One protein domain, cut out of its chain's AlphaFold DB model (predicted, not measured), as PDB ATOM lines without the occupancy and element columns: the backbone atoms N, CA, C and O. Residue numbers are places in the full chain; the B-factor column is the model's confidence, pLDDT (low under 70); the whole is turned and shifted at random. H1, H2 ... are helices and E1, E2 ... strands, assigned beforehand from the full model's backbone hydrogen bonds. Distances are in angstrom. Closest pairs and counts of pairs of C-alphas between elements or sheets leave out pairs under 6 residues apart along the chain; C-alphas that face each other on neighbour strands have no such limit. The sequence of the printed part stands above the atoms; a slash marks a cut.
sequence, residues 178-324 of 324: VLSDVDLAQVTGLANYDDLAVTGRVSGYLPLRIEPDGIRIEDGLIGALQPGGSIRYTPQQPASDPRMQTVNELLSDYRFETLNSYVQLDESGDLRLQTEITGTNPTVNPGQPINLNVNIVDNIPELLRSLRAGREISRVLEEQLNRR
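This is residues 178 to 324 of the 324 residues of the protein "DctA-YdbH domain-containing protein" of Gammaproteobacteria bacterium (UniProt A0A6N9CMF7). A twisted wall of strands curls like a barrel left open along one side, with E1, E3, E4, E6, E7 and E8 side by side round it; the short pair E2 and E5 turns off at one end of E6, and H1 lies beside E2 on the open side. H2 lies at one end beyond E5, while residues 308 to 324, which include H4, stick out past the other end. The printed part has 147 residues, mixed in class, with named elements in the order E1 H1 E2 E3 E4 E5 H2 E6 E7 E8 H3 H4; the branched sheet is antiparallel. It is loose, with a radius of gyration of the C-alphas of 18.4 A and spans of 61 by 34 by 32 A.

E6, residues 254 to 265, has E4, residues 215 to 224, and E5, residues 229 to 233, on one side and E7, residues 270 to 280, on the other side. It bends by 87 degrees at residue 257. Its pairing is staggered: N 254 and O 231 of E5 are 2.9 A apart, N 261 and O 222 of E4 2.8 A. E6, E7 and E8, residues 290 to 299, form a meander, each strand the antiparallel neighbour of the one before, in two hairpins; N 272 and O 264 are 2.8 A apart, as are N 290 and O 279. E3, residues 201 to 210, forms a hairpin with E4, with N 216 and O 209 at 2.8 A. E1, residues 178 to 183, is antiparallel to E3, with N 179 and O 204 at 2.8 A. E1 and E8 are edge strands and apart. E2, residues 196 to 199, is antiparallel to E5, with N 197 and O 232 at 2.9 A. H1, residues 184 to 190, stands at the sheet's level; its closest C-alphas to E2 are Ala 185 and Val 198, 5.2 A. H2, residues 242 to 250, is on the sheet but over none of its strands. H3, residues 300 to 309, only grazes the sheet with residues 300 to 302. H4, residues 313 to 322, is apart from H3. In H1, H2, H3 and H4 every O i to N i+4 pair is within hydrogen-bond range.

E1 begins at C-alpha 178 (26.349, 12.885, 10.361), and H4 ends at C-alpha 322 (-10.440, 12.711, 10.142). From first to last C-alpha, E7 measures 30.6 A, E8 28.8 A, E6 27.7 A, E3 27.2 A and E4 24.6 A.

The C-alphas farthest apart, of Pro 242 and Arg 324, are 63.9 A apart. The printed part has no cut and no long link. Mean pLDDT of the printed part is 88.5; residues 309 to 317, 321 and 323 to 324 are under 70.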
ATOM      1  N   VAL A 178      25.726  12.409  11.592       98.25
ATOM      2  CA  VAL A 178      26.349  12.885  10.361       98.25
ATOM      3  C   VAL A 178      25.335  13.714   9.595       98.25
ATOM      4  O   VAL A 178      24.315  13.198   9.135       98.25
ATOM      5  N   LEU A 179      25.631  14.999   9.450       98.38
ATOM      6  CA  LEU A 179      24.883  15.924   8.612       98.38
ATOM      7  C   LEU A 179      25.448  15.881   7.197       98.38
ATOM      8  O   LEU A 179      26.666  15.891   7.010       98.38
ATOM      9  N   SER A 180      24.575  15.838   6.199       98.50
ATOM     10  CA  SER A 180      24.974  15.834   4.795       98.50
ATOM     11  C   SER A 180      24.131  16.801   3.986       98.50
ATOM     12  O   SER A 180      22.908  16.680   3.957       98.50
ATOM     13  N   ASP A 181      24.815  17.711   3.294       98.25
ATOM     14  CA  ASP A 181      24.230  18.599   2.287       98.25
ATOM     15  C   ASP A 181      23.097  19.497   2.822       98.25
ATOM     16  O   ASP A 181      22.124  19.784   2.129       98.25
ATOM     17  N   VAL A 182      23.218  19.937   4.075       98.31
ATOM     18  CA  VAL A 182      22.245  20.808   4.746       98.31
ATOM     19  C   VAL A 182      22.298  22.212   4.145       98.31
ATOM     20  O   VAL A 182      23.377  22.785   3.983       98.31
ATOM     21  N   ASP A 183      21.133  22.778   3.835       97.62
ATOM     22  CA  ASP A 183      20.987  24.096   3.221       97.62
ATOM     23  C   ASP A 183      21.101  25.213   4.267       97.62
ATOM     24  O   ASP A 183      20.249  25.361   5.149       97.62
ATOM     25  N   LEU A 184      22.144  26.042   4.148       96.06
ATOM     26  CA  LEU A 184      22.377  27.149   5.076       96.06
ATOM     27  C   LEU A 184      21.244  28.178   5.073       96.06
ATOM     28  O   LEU A 184      20.985  28.766   6.121       96.06
ATOM     29  N   ALA A 185      20.545  28.365   3.950       95.31
ATOM     30  CA  ALA A 185      19.425  29.299   3.885       95.31
ATOM     31  C   ALA A 185      18.273  28.852   4.798       95.31
ATOM     32  O   ALA A 185      17.635  29.676   5.455       95.31
ATOM     33  N   GLN A 186      18.031  27.538   4.879       93.81
ATOM     34  CA  GLN A 186      17.015  26.975   5.767       93.81
ATOM     35  C   GLN A 186      17.448  27.054   7.232       93.81
ATOM     36  O   GLN A 186      16.633  27.383   8.089       93.81
ATOM     37  N   VAL A 187      18.734  26.822   7.518       91.75
ATOM     38  CA  VAL A 187      19.298  26.948   8.872       91.75
ATOM     39  C   VAL A 187      19.128  28.374   9.403       91.75
ATOM     40  O   VAL A 187      18.573  28.560  10.484       91.75
ATOM     41  N   THR A 188      19.543  29.394   8.645       88.50
ATOM     42  CA  THR A 188      19.410  30.796   9.083       88.50
ATOM     43  C   THR A 188      17.959  31.260   9.134       88.50
ATOM     44  O   THR A 188      17.615  32.096   9.966       88.50
ATOM     45  N   GLY A 189      17.096  30.685   8.290       86.88
ATOM     46  CA  GLY A 189      15.656  30.928   8.328       86.88
ATOM     47  C   GLY A 189      14.997  30.464   9.630       86.88
ATOM     48  O   GLY A 189      14.078  31.121  10.102       86.88
ATOM     49  N   LEU A 190      15.483  29.385  10.259       83.25
ATOM     50  CA  LEU A 190      14.957  28.931  11.555       83.25
ATOM     51  C   LEU A 190      15.297  29.875  12.711       83.25
ATOM     52  O   LEU A 190      14.507  30.016  13.641       83.25
ATOM     53  N   ALA A 191      16.478  30.491  12.667       74.50
ATOM     54  CA  ALA A 191      16.940  31.405  13.705       74.50
ATOM     55  C   ALA A 191      16.312  32.811  13.596       74.50
ATOM     56  O   ALA A 191      16.546  33.646  14.467       74.50
ATOM     57  N   ASN A 192      15.503  33.071  12.558       74.75
ATOM     58  CA  ASN A 192      14.872  34.367  12.272       74.75
ATOM     59  C   ASN A 192      15.873  35.537  12.230       74.75
ATOM     60  O   ASN A 192      15.611  36.626  12.743       74.75
ATOM     61  N   TYR A 193      17.042  35.327  11.623       77.94
ATOM     62  CA  TYR A 193      17.976  36.421  11.361       77.94
ATOM     63  C   TYR A 193      17.530  37.211  10.120       77.94
ATOM     64  O   TYR A 193      18.101  37.057   9.045       77.94
ATOM     65  N   ASP A 194      16.508  38.061  10.263       77.88
ATOM     66  CA  ASP A 194      15.879  38.809   9.152       77.88
ATOM     67  C   ASP A 194      16.867  39.659   8.328       77.88
ATOM     68  O   ASP A 194      16.686  39.872   7.128       77.88
ATOM     69  N   ASP A 195      17.939  40.118   8.968       87.50
ATOM     70  CA  ASP A 195      18.967  40.967   8.365       87.50
ATOM     71  C   ASP A 195      20.064  40.157   7.651       87.50
ATOM     72  O   ASP A 195      21.003  40.734   7.098       87.50
ATOM     73  N   LEU A 196      19.991  38.822   7.679       90.31
ATOM     74  CA  LEU A 196      21.043  37.920   7.224       90.31
ATOM     75  C   LEU A 196      20.504  36.905   6.211       90.31
ATOM     76  O   LEU A 196      19.750  35.996   6.540       90.31
ATOM     77  N   ALA A 197      20.982  37.002   4.973       93.44
ATOM     78  CA  ALA A 197      20.778  35.973   3.964       93.44
ATOM     79  C   ALA A 197      22.075  35.187   3.762       93.44
ATOM     80  O   ALA A 197      23.119  35.766   3.455       93.44
ATOM     81  N   VAL A 198      22.002  33.864   3.904       95.00
ATOM     82  CA  VAL A 198      23.133  32.962   3.669       95.00
ATOM     83  C   VAL A 198      22.751  31.932   2.620       95.00
ATOM     84  O   VAL A 198      21.641  31.408   2.619       95.00
ATOM     85  N   THR A 199      23.676  31.638   1.713       97.50
ATOM     86  CA  THR A 199      23.556  30.555   0.736       97.50
ATOM     87  C   THR A 199      24.728  29.602   0.876       97.50
ATOM     88  O   THR A 199      25.800  29.989   1.335       97.50
ATOM     89  N   GLY A 200      24.560  28.385   0.371       97.75
ATOM     90  CA  GLY A 200      25.581  27.344   0.400       97.75
ATOM     91  C   GLY A 200      25.072  26.124   1.146       97.75
ATOM     92  O   GLY A 200      23.976  26.132   1.709       97.75
ATOM     93  N   ARG A 201      25.868  25.060   1.123       98.50
ATOM     94  CA  ARG A 201      25.524  23.800   1.779       98.50
ATOM     95  C   ARG A 201      26.628  23.373   2.719       98.50
ATOM     96  O   ARG A 201      27.797  23.643   2.445       98.50
ATOM     97  N   VAL A 202      26.260  22.717   3.812       98.50
ATOM     98  CA  VAL A 202      27.204  22.215   4.812       98.50
ATOM     99  C   VAL A 202      26.997  20.736   5.090       98.50
ATOM    100  O   VAL A 202      25.887  20.213   5.026       98.50
ATOM    101  N   SER A 203      28.084  20.074   5.457       98.69
ATOM    102  CA  SER A 203      28.077  18.725   6.018       98.69
ATOM    103  C   SER A 203      28.885  18.726   7.306       98.69
ATOM    104  O   SER A 203      29.730  19.597   7.520       98.69
ATOM    105  N   GLY A 204      28.642  17.759   8.180       98.00
ATOM    106  CA  GLY A 204      29.304  17.751   9.474       98.00
ATOM    107  C   GLY A 204      29.158  16.457  10.245       98.00
ATOM    108  O   GLY A 204      28.355  15.590   9.910       98.00
ATOM    109  N   TYR A 205      29.953  16.356  11.299       97.88
ATOM    110  CA  TYR A 205      29.959  15.262  12.251       97.88
ATOM    111  C   TYR A 205      29.747  15.834  13.649       97.88
ATOM    112  O   TYR A 205      30.487  16.718  14.079       97.88
ATOM    113  N   LEU A 206      28.734  15.336  14.349       97.56
ATOM    114  CA  LEU A 206      28.338  15.797  15.672       97.56
ATOM    115  C   LEU A 206      28.369  14.600  16.635       97.56
ATOM    116  O   LEU A 206      27.418  13.812  16.654       97.56
ATOM    117  N   PRO A 207      29.452  14.424  17.412       96.56
ATOM    118  CA  PRO A 207      29.499  13.436  18.475       96.56
ATOM    119  C   PRO A 207      28.683  13.957  19.659       96.56
ATOM    120  O   PRO A 207      29.060  14.935  20.303       96.56
ATOM    121  N   LEU A 208      27.550  13.319  19.931       94.94
ATOM    122  CA  LEU A 208      26.682  13.653  21.050       94.94
ATOM    123  C   LEU A 208      26.901  12.699  22.207       94.94
ATOM    124  O   LEU A 208      27.083  11.492  22.031       94.94
ATOM    125  N   ARG A 209      26.773  13.242  23.407       94.69
ATOM    126  CA  ARG A 209      26.670  12.479  24.638       94.69
ATOM    127  C   ARG A 209      25.381  12.878  25.337       94.69
ATOM    128  O   ARG A 209      25.194  14.038  25.685       94.69
ATOM    129  N   ILE A 210      24.474  11.922  25.480       91.25
ATOM    130  CA  ILE A 210      23.212  12.087  26.192       91.25
ATOM    131  C   ILE A 210      23.437  11.625  27.625       91.25
ATOM    132  O   ILE A 210      23.780  10.470  27.874       91.25
ATOM    133  N   GLU A 211      23.234  12.539  28.556       86.50
ATOM    134  CA  GLU A 211      23.349  12.339  29.992       86.50
ATOM    135  C   GLU A 211      21.960  12.475  30.643       86.50
ATOM    136  O   GLU A 211      21.004  12.913  29.992       86.50
ATOM    137  N   PRO A 212      21.778  12.065  31.910       81.06
ATOM    138  CA  PRO A 212      20.500  12.246  32.600       81.06
ATOM    139  C   PRO A 212      20.036  13.708  32.698       81.06
ATOM    140  O   PRO A 212      18.835  13.956  32.789       81.06
ATOM    141  N   ASP A 213      20.972  14.653  32.693       80.44
ATOM    142  CA  ASP A 213      20.780  16.092  32.874       80.44
ATOM    143  C   ASP A 213      20.802  16.903  31.569       80.44
ATOM    144  O   ASP A 213      20.362  18.051  31.577       80.44
ATOM    145  N   GLY A 214      21.228  16.325  30.440       86.38
ATOM    146  CA  GLY A 214      21.233  17.043  29.168       86.38
ATOM    147  C   GLY A 214      21.909  16.320  28.006       86.38
ATOM    148  O   GLY A 214      22.225  15.132  28.061       86.38
ATOM    149  N   ILE A 215      22.111  17.059  26.916       90.94
ATOM    150  CA  ILE A 215      22.832  16.602  25.725       90.94
ATOM    151  C   ILE A 215      24.065  17.480  25.568       90.94
ATOM    152  O   ILE A 215      23.955  18.702  25.612       90.94
ATOM    153  N   ARG A 216      25.223  16.863  25.338       94.94
ATOM    154  CA  ARG A 216      26.492  17.553  25.108       94.94
ATOM    155  C   ARG A 216      27.071  17.226  23.742       94.94
ATOM    156  O   ARG A 216      26.920  16.107  23.254       94.94
ATOM    157  N   ILE A 217      27.786  18.188  23.171       96.62
ATOM    158  CA  ILE A 217      28.675  18.018  22.019       96.62
ATOM    159  C   ILE A 217      29.992  18.678  22.407       96.62
ATOM    160  O   ILE A 217      30.003  19.859  22.739       96.62
ATOM    161  N   GLU A 218      31.091  17.931  22.390       91.06
ATOM    162  CA  GLU A 218      32.402  18.491  22.746       91.06
ATOM    163  C   GLU A 218      33.229  18.817  21.506       91.06
ATOM    164  O   GLU A 218      33.787  19.904  21.447       91.06
ATOM    165  N   ASP A 219      33.232  17.928  20.505       95.00
ATOM    166  CA  ASP A 219      34.110  18.007  19.332       95.00
ATOM    167  C   ASP A 219      33.348  17.897  18.002       95.00
ATOM    168  O   ASP A 219      33.682  17.095  17.125       95.00
ATOM    169  N   GLY A 220      32.271  18.669  17.848       98.19
ATOM    170  CA  GLY A 220      31.526  18.698  16.592       98.19
ATOM    171  C   GLY A 220      32.246  19.506  15.512       98.19
ATOM    172  O   GLY A 220      32.923  20.493  15.796       98.19
ATOM    173  N   LEU A 221      32.086  19.101  14.255       98.31
ATOM    174  CA  LEU A 221      32.685  19.761  13.098       98.31
ATOM    175  C   LEU A 221      31.648  19.923  11.994       98.31
ATOM    176  O   LEU A 221      30.985  18.960  11.618       98.31
ATOM    177  N   ILE A 222      31.540  21.126  11.442       98.25
ATOM    178  CA  ILE A 222      30.705  21.441  10.282       98.25
ATOM    179  C   ILE A 222      31.570  22.170   9.258       98.25
ATOM    180  O   ILE A 222      32.342  23.054   9.616       98.25
ATOM    181  N   GLY A 223      31.441  21.812   7.985       98.31
ATOM    182  CA  GLY A 223      32.167  22.438   6.889       98.31
ATOM    183  C   GLY A 223      31.264  22.730   5.699       98.31
ATOM    184  O   GLY A 223      30.374  21.937   5.383       98.31
ATOM    185  N   ALA A 224      31.495  23.851   5.018       98.12
ATOM    186  CA  ALA A 224      30.825  24.138   3.757       98.12
ATOM    187  C   ALA A 224      31.341  23.260   2.619       98.12
ATOM    188  O   ALA A 224      32.539  23.007   2.471       98.12
ATOM    189  N   LEU A 225      30.405  22.836   1.782       98.25
ATOM    190  CA  LEU A 225      30.671  22.115   0.553       98.25
ATOM    191  C   LEU A 225      31.104  23.084  -0.543       98.25
ATOM    192  O   LEU A 225      30.665  24.232  -0.598       98.25
ATOM    193  N   GLN A 226      31.950  22.603  -1.451       95.50
ATOM    194  CA  GLN A 226      32.319  23.357  -2.646       95.50
ATOM    195  C   GLN A 226      31.085  23.587  -3.538       95.50
ATOM    196  O   GLN A 226      30.258  22.682  -3.665       95.50
ATOM    197  N   PRO A 227      30.950  24.761  -4.181       96.00
ATOM    198  CA  PRO A 227      31.939  25.842  -4.306       96.00
ATOM    199  C   PRO A 227      31.902  26.892  -3.173       96.00
ATOM    200  O   PRO A 227      32.372  28.009  -3.367       96.00
ATOM    201  N   GLY A 228      31.320  26.571  -2.016       96.75
ATOM    202  CA  GLY A 228      31.077  27.513  -0.929       96.75
ATOM    203  C   GLY A 228      29.710  28.180  -1.066       96.75
ATOM    204  O   GLY A 228      28.714  27.530  -1.399       96.75
ATOM    205  N   GLY A 229      29.638  29.477  -0.793       97.44
ATOM    206  CA  GLY A 229      28.369  30.185  -0.748       97.44
ATOM    207  C   GLY A 229      28.511  31.690  -0.591       97.44
ATOM    208  O   GLY A 229      29.537  32.284  -0.921       97.44
ATOM    209  N   SER A 230      27.446  32.330  -0.121       96.81
ATOM    210  CA  SER A 230      27.430  33.775   0.071       96.81
ATOM    211  C   SER A 230      26.740  34.162   1.365       96.81
ATOM    212  O   SER A 230      25.844  33.465   1.833       96.81
ATOM    213  N   ILE A 231      27.187  35.269   1.939       95.62
ATOM    214  CA  ILE A 231      26.595  35.940   3.084       95.62
ATOM    215  C   ILE A 231      26.255  37.355   2.628       95.62
ATOM    216  O   ILE A 231      27.100  38.067   2.080       95.62
ATOM    217  N   ARG A 232      25.011  37.754   2.866       94.88
ATOM    218  CA  ARG A 232      24.523  39.111   2.668       94.88
ATOM    219  C   ARG A 232      23.894  39.595   3.958       94.88
ATOM    220  O   ARG A 232      22.820  39.137   4.338       94.88
ATOM    221  N   TYR A 233      24.560  40.545   4.593       91.62
ATOM    222  CA  TYR A 233      24.064  41.215   5.782       91.62
ATOM    223  C   TYR A 233      23.524  42.603   5.429       91.62
ATOM    224  O   TYR A 233      24.230  43.422   4.840       91.62
ATOM    225  N   THR A 234      22.261  42.859   5.766       89.19
ATOM    226  CA  THR A 234      21.568  44.134   5.544       89.19
ATOM    227  C   THR A 234      20.983  44.616   6.870       89.19
ATOM    228  O   THR A 234      19.858  44.251   7.200       89.19
ATOM    229  N   PRO A 235      21.724  45.416   7.654       85.44
ATOM    230  CA  PRO A 235      21.269  45.839   8.975       85.44
ATOM    231  C   PRO A 235      20.045  46.761   8.874       85.44
ATOM    232  O   PRO A 235      20.047  47.692   8.063       85.44
ATOM    233  N   GLN A 236      19.036  46.586   9.738       84.50
ATOM    234  CA  GLN A 236      17.865  47.490   9.743       84.50
ATOM    235  C   GLN A 236      18.211  48.930  10.127       84.50
ATOM    236  O   GLN A 236      17.536  49.878   9.718       84.50
ATOM    237  N   GLN A 237      19.251  49.102  10.943       82.38
ATOM    238  CA  GLN A 237      19.741  50.403  11.372       82.38
ATOM    239  C   GLN A 237      21.223  50.544  11.024       82.38
ATOM    240  O   GLN A 237      22.007  49.627  11.275       82.38
ATOM    241  N   PRO A 238      21.647  51.692  10.470       77.81
ATOM    242  CA  PRO A 238      23.053  51.925  10.188       77.81
ATOM    243  C   PRO A 238      23.855  51.903  11.491       77.81
ATOM    244  O   PRO A 238      23.473  52.521  12.485       77.81
ATOM    245  N   ALA A 239      24.990  51.202  11.482       80.94
ATOM    246  CA  ALA A 239      25.859  51.144  12.645       80.94
ATOM    247  C   ALA A 239      26.396  52.544  12.985       80.94
ATOM    248  O   ALA A 239      26.828  53.282  12.102       80.94
ATOM    249  N   SER A 240      26.394  52.912  14.267       80.06
ATOM    250  CA  SER A 240      26.921  54.203  14.727       80.06
ATOM    251  C   SER A 240      28.451  54.239  14.793       80.06
ATOM    252  O   SER A 240      29.042  55.316  14.742       80.06
ATOM    253  N   ASP A 241      29.093  53.075  14.927       88.31
ATOM    254  CA  ASP A 241      30.550  52.929  14.944       88.31
ATOM    255  C   ASP A 241      31.081  52.755  13.505       88.31
ATOM    256  O   ASP A 241      30.687  51.794  12.833       88.31
ATOM    257  N   PRO A 242      31.996  53.621  13.025       85.94
ATOM    258  CA  PRO A 242      32.620  53.492  11.707       85.94
ATOM    259  C   PRO A 242      33.245  52.117  11.434       85.94
ATOM    260  O   PRO A 242      33.241  51.656  10.296       85.94
ATOM    261  N   ARG A 243      33.756  51.423  12.459       83.12
ATOM    262  CA  ARG A 243      34.320  50.071  12.301       83.12
ATOM    263  C   ARG A 243      33.245  49.048  11.957       83.12
ATOM    264  O   ARG A 243      33.453  48.207  11.089       83.12
ATOM    265  N   MET A 244      32.092  49.141  12.615       84.81
ATOM    266  CA  MET A 244      30.949  48.273  12.337       84.81
ATOM    267  C   MET A 244      30.342  48.575  10.967       84.81
ATOM    268  O   MET A 244      29.916  47.653  10.285       84.81
ATOM    269  N   GLN A 245      30.371  49.834  10.516       86.12
ATOM    270  CA  GLN A 245      29.988  50.177   9.141       86.12
ATOM    271  C   GLN A 245      30.868  49.447   8.123       86.12
ATOM    272  O   GLN A 245      30.339  48.814   7.216       86.12
ATOM    273  N   THR A 246      32.192  49.437   8.321       85.38
ATOM    274  CA  THR A 246      33.111  48.690   7.449       85.38
ATOM    275  C   THR A 246      32.832  47.185   7.460       85.38
ATOM    276  O   THR A 246      32.866  46.558   6.405       85.38
ATOM    277  N   VAL A 247      32.530  46.587   8.620       85.81
ATOM    278  CA  VAL A 247      32.156  45.161   8.703       85.81
ATOM    279  C   VAL A 247      30.843  44.889   7.965       85.81
ATOM    280  O   VAL A 247      30.752  43.918   7.219       85.81
ATOM    281  N   ASN A 248      29.844  45.758   8.106       88.88
ATOM    282  CA  ASN A 248      28.565  45.604   7.414       88.88
ATOM    283  C   ASN A 248      28.730  45.723   5.893       88.88
ATOM    284  O   ASN A 248      28.186  44.912   5.149       88.88
ATOM    285  N   GLU A 249      29.525  46.688   5.423       88.19
ATOM    286  CA  GLU A 249      29.881  46.823   4.007       88.19
ATOM    287  C   GLU A 249      30.613  45.577   3.495       88.19
ATOM    288  O   GLU A 249      30.285  45.061   2.425       88.19
ATOM    289  N   LEU A 250      31.546  45.037   4.282       88.31
ATOM    290  CA  LEU A 250      32.273  43.811   3.963       88.31
ATOM    291  C   LEU A 250      31.343  42.599   3.814       88.31
ATOM    292  O   LEU A 250      31.556  41.777   2.924       88.31
ATOM    293  N   LEU A 251      30.305  42.510   4.645       91.69
ATOM    294  CA  LEU A 251      29.322  41.425   4.644       91.69
ATOM    295  C   LEU A 251      28.142  41.647   3.685       91.69
ATOM    296  O   LEU A 251      27.274  40.785   3.586       91.69
ATOM    297  N   SER A 252      28.087  42.772   2.967       92.62
ATOM    298  CA  SER A 252      26.961  43.098   2.074       92.62
ATOM    299  C   SER A 252      26.864  42.203   0.821       92.62
ATOM    300  O   SER A 252      25.767  41.968   0.311       92.62
ATOM    301  N   ASP A 253      27.990  41.670   0.333       93.88
ATOM    302  CA  ASP A 253      28.061  40.663  -0.743       93.88
ATOM    303  C   ASP A 253      29.283  39.752  -0.541       93.88
ATOM    304  O   ASP A 253      30.154  39.634  -1.405       93.88
ATOM    305  N   TYR A 254      29.405  39.154   0.645       95.56
ATOM    306  CA  TYR A 254      30.546  38.307   0.978       95.56
ATOM    307  C   TYR A 254      30.393  36.919   0.355       95.56
ATOM    308  O   TYR A 254      29.444  36.200   0.648       95.56
ATOM    309  N   ARG A 255      31.329  36.519  -0.504       96.31
ATOM    310  CA  ARG A 255      31.335  35.219  -1.186       96.31
ATOM    311  C   ARG A 255      32.421  34.357  -0.577       96.31
ATOM    312  O   ARG A 255      33.603  34.658  -0.748       96.31
ATOM    313  N   PHE A 256      32.025  33.323   0.151       96.81
ATOM    314  CA  PHE A 256      32.956  32.429   0.822       96.81
ATOM    315  C   PHE A 256      33.217  31.180  -0.010       96.81
ATOM    316  O   PHE A 256      32.313  30.635  -0.638       96.81
ATOM    317  N   GLU A 257      34.462  30.722   0.023       96.62
ATOM    318  CA  GLU A 257      34.912  29.479  -0.611       96.62
ATOM    319  C   GLU A 257      35.027  28.355   0.422       96.62
ATOM    320  O   GLU A 257      34.790  27.186   0.113       96.62
ATOM    321  N   THR A 258      35.369  28.713   1.662       97.38
ATOM    322  CA  THR A 258      35.461  27.793   2.795       97.38
ATOM    323  C   THR A 258      34.733  28.364   4.004       97.38
ATOM    324  O   THR A 258      34.723  29.570   4.252       97.38
ATOM    325  N   LEU A 259      34.119  27.463   4.762       97.56
ATOM    326  CA  LEU A 259      33.558  27.714   6.081       97.56
ATOM    327  C   LEU A 259      33.825  26.456   6.885       97.56
ATOM    328  O   LEU A 259      33.418  25.380   6.456       97.56
ATOM    329  N   ASN A 260      34.500  26.588   8.018       98.00
ATOM    330  CA  ASN A 260      34.721  25.502   8.961       98.00
ATOM    331  C   ASN A 260      34.269  25.974  10.335       98.00
ATOM    332  O   ASN A 260      34.676  27.042  10.782       98.00
ATOM    333  N   SER A 261      33.439  25.184  11.001       97.81
ATOM    334  CA  SER A 261      32.947  25.477  12.337       97.81
ATOM    335  C   SER A 261      33.236  24.320  13.270       97.81
ATOM    336  O   SER A 261      32.857  23.181  12.996       97.81
ATOM    337  N   TYR A 262      33.837  24.640  14.408       98.25
ATOM    338  CA  TYR A 262      33.861  23.758  15.563       98.25
ATOM    339  C   TYR A 262      32.609  24.000  16.407       98.25
ATOM    340  O   TYR A 262      32.205  25.149  16.605       98.25
ATOM    341  N   VAL A 263      31.961  22.922  16.835       98.00
ATOM    342  CA  VAL A 263      30.634  22.931  17.453       98.00
ATOM    343  C   VAL A 263      30.727  22.361  18.854       98.00
ATOM    344  O   VAL A 263      31.149  21.219  19.031       98.00
ATOM    345  N   GLN A 264      30.268  23.140  19.828       97.69
ATOM    346  CA  GLN A 264      30.141  22.709  21.212       97.69
ATOM    347  C   GLN A 264      28.724  22.962  21.712       97.69
ATOM    348  O   GLN A 264      28.152  24.009  21.430       97.69
ATOM    349  N   LEU A 265      28.175  22.024  22.470       96.25
ATOM    350  CA  LEU A 265      26.898  22.142  23.163       96.25
ATOM    351  C   LEU A 265      27.123  21.689  24.603       96.25
ATOM    352  O   LEU A 265      27.624  20.585  24.818       96.25
ATOM    353  N   ASP A 266      26.787  22.533  25.572       93.81
ATOM    354  CA  ASP A 266      26.864  22.170  26.988       93.81
ATOM    355  C   ASP A 266      25.519  21.670  27.541       93.81
ATOM    356  O   ASP A 266      24.494  21.695  26.864       93.81
ATOM    357  N   GLU A 267      25.528  21.192  28.787       90.75
ATOM    358  CA  GLU A 267      24.360  20.605  29.465       90.75
ATOM    359  C   GLU A 267      23.192  21.592  29.625       90.75
ATOM    360  O   GLU A 267      22.036  21.174  29.656       90.75
ATOM    361  N   SER A 268      23.467  22.902  29.678       90.88
ATOM    362  CA  SER A 268      22.436  23.950  29.668       90.88
ATOM    363  C   SER A 268      21.756  24.120  28.305       90.88
ATOM    364  O   SER A 268      20.715  24.777  28.211       90.88
ATOM    365  N   GLY A 269      22.317  23.516  27.256       92.19
ATOM    366  CA  GLY A 269      21.861  23.654  25.883       92.19
ATOM    367  C   GLY A 269      22.426  24.879  25.166       92.19
ATOM    368  O   GLY A 269      21.880  25.247  24.122       92.19
ATOM    369  N   ASP A 270      23.492  25.499  25.683       94.81
ATOM    370  CA  ASP A 270      24.165  26.603  24.999       94.81
ATOM    371  C   ASP A 270      25.071  26.047  23.895       94.81
ATOM    372  O   ASP A 270      26.083  25.382  24.145       94.81
ATOM    373  N   LEU A 271      24.691  26.331  22.653       95.38
ATOM    374  CA  LEU A 271      25.470  26.062  21.455       95.38
ATOM    375  C   LEU A 271      26.532  27.147  21.294       95.38
ATOM    376  O   LEU A 271      26.223  28.337  21.311       95.38
ATOM    377  N   ARG A 272      27.779  26.741  21.060       96.94
ATOM    378  CA  ARG A 272      28.878  27.620  20.654       96.94
ATOM    379  C   ARG A 272      29.454  27.126  19.336       96.94
ATOM    380  O   ARG A 272      29.911  25.988  19.241       96.94
ATOM    381  N   LEU A 273      29.451  27.996  18.333       96.38
ATOM    382  CA  LEU A 273      30.055  27.752  17.028       96.38
ATOM    383  C   LEU A 273      31.275  28.654  16.873       96.38
ATOM    384  O   LEU A 273      31.141  29.877  16.860       96.38
ATOM    385  N   GLN A 274      32.456  28.062  16.741       97.62
ATOM    386  CA  GLN A 274      33.686  28.781  16.407       97.62
ATOM    387  C   GLN A 274      33.935  28.606  14.916       97.62
ATOM    388  O   GLN A 274      34.396  27.549  14.485       97.62
ATOM    389  N   THR A 275      33.560  29.616  14.135       96.44
ATOM    390  CA  THR A 275      33.521  29.539  12.675       96.44
ATOM    391  C   THR A 275      34.638  30.366  12.048       96.44
ATOM    392  O   THR A 275      34.718  31.577  12.258       96.44
ATOM    393  N   GLU A 276      35.457  29.722  11.223       97.50
ATOM    394  CA  GLU A 276      36.410  30.356  10.317       97.50
ATOM    395  C   GLU A 276      35.833  30.352   8.896       97.50
ATOM    396  O   GLU A 276      35.434  29.305   8.380       97.50
ATOM    397  N   ILE A 277      35.774  31.523   8.263       96.38
ATOM    398  CA  ILE A 277      35.210  31.702   6.921       96.38
ATOM    399  C   ILE A 277      36.203  32.468   6.054       96.38
ATOM    400  O   ILE A 277      36.534  33.615   6.364       96.38
ATOM    401  N   THR A 278      36.610  31.883   4.929       96.50
ATOM    402  CA  THR A 278      37.484  32.538   3.945       96.50
ATOM    403  C   THR A 278      36.715  32.831   2.668       96.50
ATOM    404  O   THR A 278      36.012  31.976   2.124       96.50
ATOM    405  N   GLY A 279      36.863  34.054   2.173       95.50
ATOM    406  CA  GLY A 279      36.118  34.527   1.022       95.50
ATOM    407  C   GLY A 279      36.604  35.862   0.491       95.50
ATOM    408  O   GLY A 279      37.688  36.345   0.818       95.50
ATOM    409  N   THR A 280      35.777  36.469  -0.349       95.38
ATOM    410  CA  THR A 280      36.020  37.780  -0.950       95.38
ATOM    411  C   THR A 280      34.737  38.601  -0.977       95.38
ATOM    412  O   THR A 280      33.636  38.055  -0.967       95.38
ATOM    413  N   ASN A 281      34.864  39.925  -1.045       94.00
ATOM    414  CA  ASN A 281      33.755  40.796  -1.415       94.00
ATOM    415  C   ASN A 281      34.095  41.441  -2.775       94.00
ATOM    416  O   ASN A 281      35.120  42.109  -2.903       94.00
ATOM    417  N   PRO A 282      33.285  41.242  -3.828       90.06
ATOM    418  CA  PRO A 282      33.585  41.771  -5.157       90.06
ATOM    419  C   PRO A 282      33.377  43.289  -5.264       90.06
ATOM    420  O   PRO A 282      33.876  43.906  -6.201       90.06
ATOM    421  N   THR A 283      32.635  43.888  -4.330       87.38
ATOM    422  CA  THR A 283      32.348  45.329  -4.282       87.38
ATOM    423  C   THR A 283      33.299  46.089  -3.355       87.38
ATOM    424  O   THR A 283      33.624  47.243  -3.630       87.38
ATOM    425  N   VAL A 284      33.802  45.430  -2.306       82.94
ATOM    426  CA  VAL A 284      34.700  45.995  -1.289       82.94
ATOM    427  C   VAL A 284      36.060  45.299  -1.368       82.94
ATOM    428  O   VAL A 284      36.166  44.118  -1.067       82.94
ATOM    429  N   ASN A 285      37.112  46.040  -1.734       78.19
ATOM    430  CA  ASN A 285      38.473  45.522  -1.962       78.19
ATOM    431  C   ASN A 285      38.522  44.324  -2.941       78.19
ATOM    432  O   ASN A 285      38.912  43.217  -2.555       78.19
ATOM    433  N   PRO A 286      38.150  44.535  -4.222       80.75
ATOM    434  CA  PRO A 286      37.986  43.454  -5.188       80.75
ATOM    435  C   PRO A 286      39.238  42.576  -5.315       80.75
ATOM    436  O   PRO A 286      40.332  43.067  -5.593       80.75
ATOM    437  N   GLY A 287      39.057  41.265  -5.142       77.00
ATOM    438  CA  GLY A 287      40.112  40.260  -5.294       77.00
ATOM    439  C   GLY A 287      41.022  40.070  -4.078       77.00
ATOM    440  O   GLY A 287      41.908  39.220  -4.134       77.00
ATOM    441  N   GLN A 288      40.822  40.811  -2.982       87.06
ATOM    442  CA  GLN A 288      41.563  40.581  -1.743       87.06
ATOM    443  C   GLN A 288      40.865  39.510  -0.882       87.06
ATOM    444  O   GLN A 288      39.688  39.682  -0.554       87.06
ATOM    445  N   PRO A 289      41.569  38.430  -0.480       91.06
ATOM    446  CA  PRO A 289      41.031  37.458   0.462       91.06
ATOM    447  C   PRO A 289      40.740  38.104   1.813       91.06
ATOM    448  O   PRO A 289      41.540  38.880   2.344       91.06
ATOM    449  N   ILE A 290      39.601  37.740   2.374       92.25
ATOM    450  CA  ILE A 290      39.110  38.173   3.672       92.25
ATOM    451  C   ILE A 290      38.905  36.906   4.501       92.25
ATOM    452  O   ILE A 290      38.304  35.943   4.030       92.25
ATOM    453  N   ASN A 291      39.424  36.914   5.728       93.94
ATOM    454  CA  ASN A 291      39.260  35.830   6.690       93.94
ATOM    455  C   ASN A 291      38.465  36.352   7.879       93.94
ATOM    456  O   ASN A 291      38.869  37.328   8.519       93.94
ATOM    457  N   LEU A 292      37.345  35.700   8.169       92.12
ATOM    458  CA  LEU A 292      36.463  36.034   9.276       92.12
ATOM    459  C   LEU A 292      36.516  34.923  10.315       92.12
ATOM    460  O   LEU A 292      36.364  33.754   9.980       92.12
ATOM    461  N   ASN A 293      36.696  35.313  11.574       94.19
ATOM    462  CA  ASN A 293      36.593  34.420  12.720       94.19
ATOM    463  C   ASN A 293      35.407  34.887  13.556       94.19
ATOM    464  O   ASN A 293      35.444  35.981  14.123       94.19
ATOM    465  N   VAL A 294      34.346  34.087  13.584       91.12
ATOM    466  CA  VAL A 294      33.077  34.432  14.225       91.12
ATOM    467  C   VAL A 294      32.769  33.403  15.298       91.12
ATOM    468  O   VAL A 294      32.840  32.202  15.055       91.12
ATOM    469  N   ASN A 295      32.404  33.891  16.480       93.50
ATOM    470  CA  ASN A 295      31.878  33.060  17.551       93.50
ATOM    471  C   ASN A 295      30.375  33.307  17.640       93.50
ATOM    472  O   ASN A 295      29.963  34.431  17.931       93.50
ATOM    473  N   ILE A 296      29.578  32.276  17.380       90.81
ATOM    474  CA  ILE A 296      28.116  32.322  17.473       90.81
ATOM    475  C   ILE A 296      27.720  31.576  18.743       90.81
ATOM    476  O   ILE A 296      28.258  30.503  19.020       90.81
ATOM    477  N   VAL A 297      26.823  32.170  19.526       92.44
ATOM    478  CA  VAL A 297      26.295  31.578  20.756       92.44
ATOM    479  C   VAL A 297      24.778  31.635  20.701       92.44
ATOM    480  O   VAL A 297      24.226  32.718  20.535       92.44
ATOM    481  N   ASP A 298      24.135  30.486  20.876       90.44
ATOM    482  CA  ASP A 298      22.678  30.341  20.891       90.44
ATOM    483  C   ASP A 298      22.246  29.360  21.984       90.44
ATOM    484  O   ASP A 298      23.030  28.515  22.408       90.44
ATOM    485  N   ASN A 299      20.981  29.420  22.405       91.56
ATOM    486  CA  ASN A 299      20.400  28.437  23.318       91.56
ATOM    487  C   ASN A 299      19.441  27.505  22.557       91.56
ATOM    488  O   ASN A 299      18.350  27.907  22.146       91.56
ATOM    489  N   ILE A 300      19.839  26.245  22.367       90.69
ATOM    490  CA  ILE A 300      19.071  25.267  21.580       90.69
ATOM    491  C   ILE A 300      17.685  25.002  22.180       90.69
ATOM    492  O   ILE A 300      16.710  25.029  21.424       90.69
ATOM    493  N   PRO A 301      17.528  24.778  23.500       88.50
ATOM    494  CA  PRO A 301      16.204  24.606  24.089       88.50
ATOM    495  C   PRO A 301      15.257  25.783  23.826       88.50
ATOM    496  O   PRO A 301      14.087  25.562  23.516       88.50
ATOM    497  N   GLU A 302      15.730  27.027  23.930       87.38
ATOM    498  CA  GLU A 302      14.926  28.217  23.630       87.38
ATOM    499  C   GLU A 302      14.556  28.316  22.150       87.38
ATOM    500  O   GLU A 302      13.386  28.555  21.836       87.38
ATOM    501  N   LEU A 303      15.508  28.051  21.249       86.06
ATOM    502  CA  LEU A 303      15.254  28.003  19.809       86.06
ATOM    503  C   LEU A 303      14.177  26.966  19.472       86.06
ATOM    504  O   LEU A 303      13.189  27.289  18.815       86.06
ATOM    505  N   LEU A 304      14.307  25.737  19.979       84.44
ATOM    506  CA  LEU A 304      13.329  24.675  19.739       84.44
ATOM    507  C   LEU A 304      11.953  25.017  20.327       84.44
ATOM    508  O   LEU A 304      10.939  24.751  19.684       84.44
ATOM    509  N   ARG A 305      11.883  25.644  21.512       81.19
ATOM    510  CA  ARG A 305      10.607  26.112  22.087       81.19
ATOM    511  C   ARG A 305       9.945  27.180  21.216       81.19
ATOM    512  O   ARG A 305       8.747  27.080  20.959       81.19
ATOM    513  N   SER A 306      10.711  28.163  20.742       80.62
ATOM    514  CA  SER A 306      10.229  29.211  19.829       80.62
ATOM    515  C   SER A 306       9.672  28.609  18.535       80.62
ATOM    516  O   SER A 306       8.559  28.922  18.112       80.62
ATOM    517  N   LEU A 307      10.402  27.648  17.967       79.38
ATOM    518  CA  LEU A 307      10.002  26.923  16.766       79.38
ATOM    519  C   LEU A 307       8.724  26.093  16.955       79.38
ATOM    520  O   LEU A 307       7.890  26.059  16.052       79.38
ATOM    521  N   ARG A 308       8.544  25.444  18.113       73.62
ATOM    522  CA  ARG A 308       7.319  24.692  18.438       73.62
ATOM    523  C   ARG A 308       6.111  25.605  18.633       73.62
ATOM    524  O   ARG A 308       5.029  25.264  18.168       73.62
ATOM    525  N   ALA A 309       6.281  26.763  19.274       62.28
ATOM    526  CA  ALA A 309       5.187  27.703  19.542       62.28
ATOM    527  C   ALA A 309       4.491  28.209  18.262       62.28
ATOM    528  O   ALA A 309       3.327  28.601  18.310       62.28
ATOM    529  N   GLY A 310       5.185  28.173  17.119       56.72
ATOM    530  CA  GLY A 310       4.634  28.530  15.812       56.72
ATOM    531  C   GLY A 310       4.004  27.380  15.013       56.72
ATOM    532  O   GLY A 310       3.532  27.636  13.906       56.72
ATOM    533  N   ARG A 311       4.012  26.126  15.496       64.31
ATOM    534  CA  ARG A 311       3.601  24.947  14.704       64.31
ATOM    535  C   ARG A 311       2.400  24.210  15.301       64.31
ATOM    536  O   ARG A 311       2.421  23.774  16.445       64.31
ATOM    537  N   GLU A 312       1.387  23.964  14.470       59.31
ATOM    538  CA  GLU A 312       0.206  23.159  14.810       59.31
ATOM    539  C   GLU A 312       0.393  21.682  14.413       59.31
ATOM    540  O   GLU A 312      -0.199  21.196  13.450       59.31
ATOM    541  N   ILE A 313       1.222  20.934  15.147       60.81
ATOM    542  CA  ILE A 313       1.357  19.481  14.914       60.81
ATOM    543  C   ILE A 313       0.077  18.741  15.332       60.81
ATOM    544  O   ILE A 313      -0.347  17.808  14.651       60.81
ATOM    545  N   SER A 314      -0.596  19.214  16.388       62.25
ATOM    546  CA  SER A 314      -1.910  18.710  16.800       62.25
ATOM    547  C   SER A 314      -2.914  18.730  15.647       62.25
ATOM    548  O   SER A 314      -3.652  17.767  15.482       62.25
ATOM    549  N   ARG A 315      -2.875  19.754  14.782       64.38
ATOM    550  CA  ARG A 315      -3.763  19.841  13.618       64.38
ATOM    551  C   ARG A 315      -3.465  18.768  12.569       64.38
ATOM    552  O   ARG A 315      -4.393  18.212  12.002       64.38
ATOM    553  N   VAL A 316      -2.194  18.430  12.332       64.12
ATOM    554  CA  VAL A 316      -1.827  17.331  11.413       64.12
ATOM    555  C   VAL A 316      -2.316  15.988  11.959       64.12
ATOM    556  O   VAL A 316      -2.837  15.167  11.206       64.12
ATOM    557  N   LEU A 317      -2.208  15.778  13.273       69.06
ATOM    558  CA  LEU A 317      -2.717  14.571  13.925       69.06
ATOM    559  C   LEU A 317      -4.260  14.508  13.880       69.06
ATOM    560  O   LEU A 317      -4.826  13.457  13.590       69.06
ATOM    561  N   GLU A 318      -4.946  15.638  14.078       71.31
ATOM    562  CA  GLU A 318      -6.400  15.767  13.897       71.31
ATOM    563  C   GLU A 318      -6.838  15.518  12.447       71.31
ATOM    564  O   GLU A 318      -7.871  14.895  12.204       71.31
ATOM    565  N   GLU A 319      -6.068  15.977  11.462       72.88
ATOM    566  CA  GLU A 319      -6.324  15.690  10.051       72.88
ATOM    567  C   GLU A 319      -6.212  14.188   9.760       72.88
ATOM    568  O   GLU A 319      -7.076  13.656   9.063       72.88
ATOM    569  N   GLN A 320      -5.213  13.493  10.320       71.69
ATOM    570  CA  GLN A 320      -5.078  12.036  10.181       71.69
ATOM    571  C   GLN A 320      -6.262  11.290  10.812       71.69
ATOM    572  O   GLN A 320      -6.807  10.375  10.199       71.69
ATOM    573  N   LEU A 321      -6.736  11.731  11.981       67.19
ATOM    574  CA  LEU A 321      -7.934  11.175  12.626       67.19
ATOM    575  C   LEU A 321      -9.213  11.340  11.788       67.19
ATOM    576  O   LEU A 321     -10.139  10.537  11.899       67.19
ATOM    577  N   ASN A 322      -9.274  12.382  10.958       70.19
ATOM    578  CA  ASN A 322     -10.440  12.711  10.142       70.19
ATOM    579  C   ASN A 322     -10.405  12.110   8.726       70.19
ATOM    580  O   ASN A 322     -11.412  12.202   8.013       70.19
ATOM    581  N   ARG A 323      -9.293  11.490   8.301       63.28
ATOM    582  CA  ARG A 323      -9.238  10.720   7.049       63.28
ATOM    583  C   ARG A 323     -10.021   9.415   7.245       63.28
ATOM    584  O   ARG A 323      -9.602   8.536   7.990       63.28
ATOM    585  N   ARG A 324     -11.197   9.345   6.616       50.84
ATOM    586  CA  ARG A 324     -12.110   8.190   6.598       50.84
ATOM    587  C   ARG A 324     -11.861   7.300   5.393       50.84
ATOM    588  O   ARG A 324     -11.671   7.875   4.298       50.84
TER     589      ARG A 324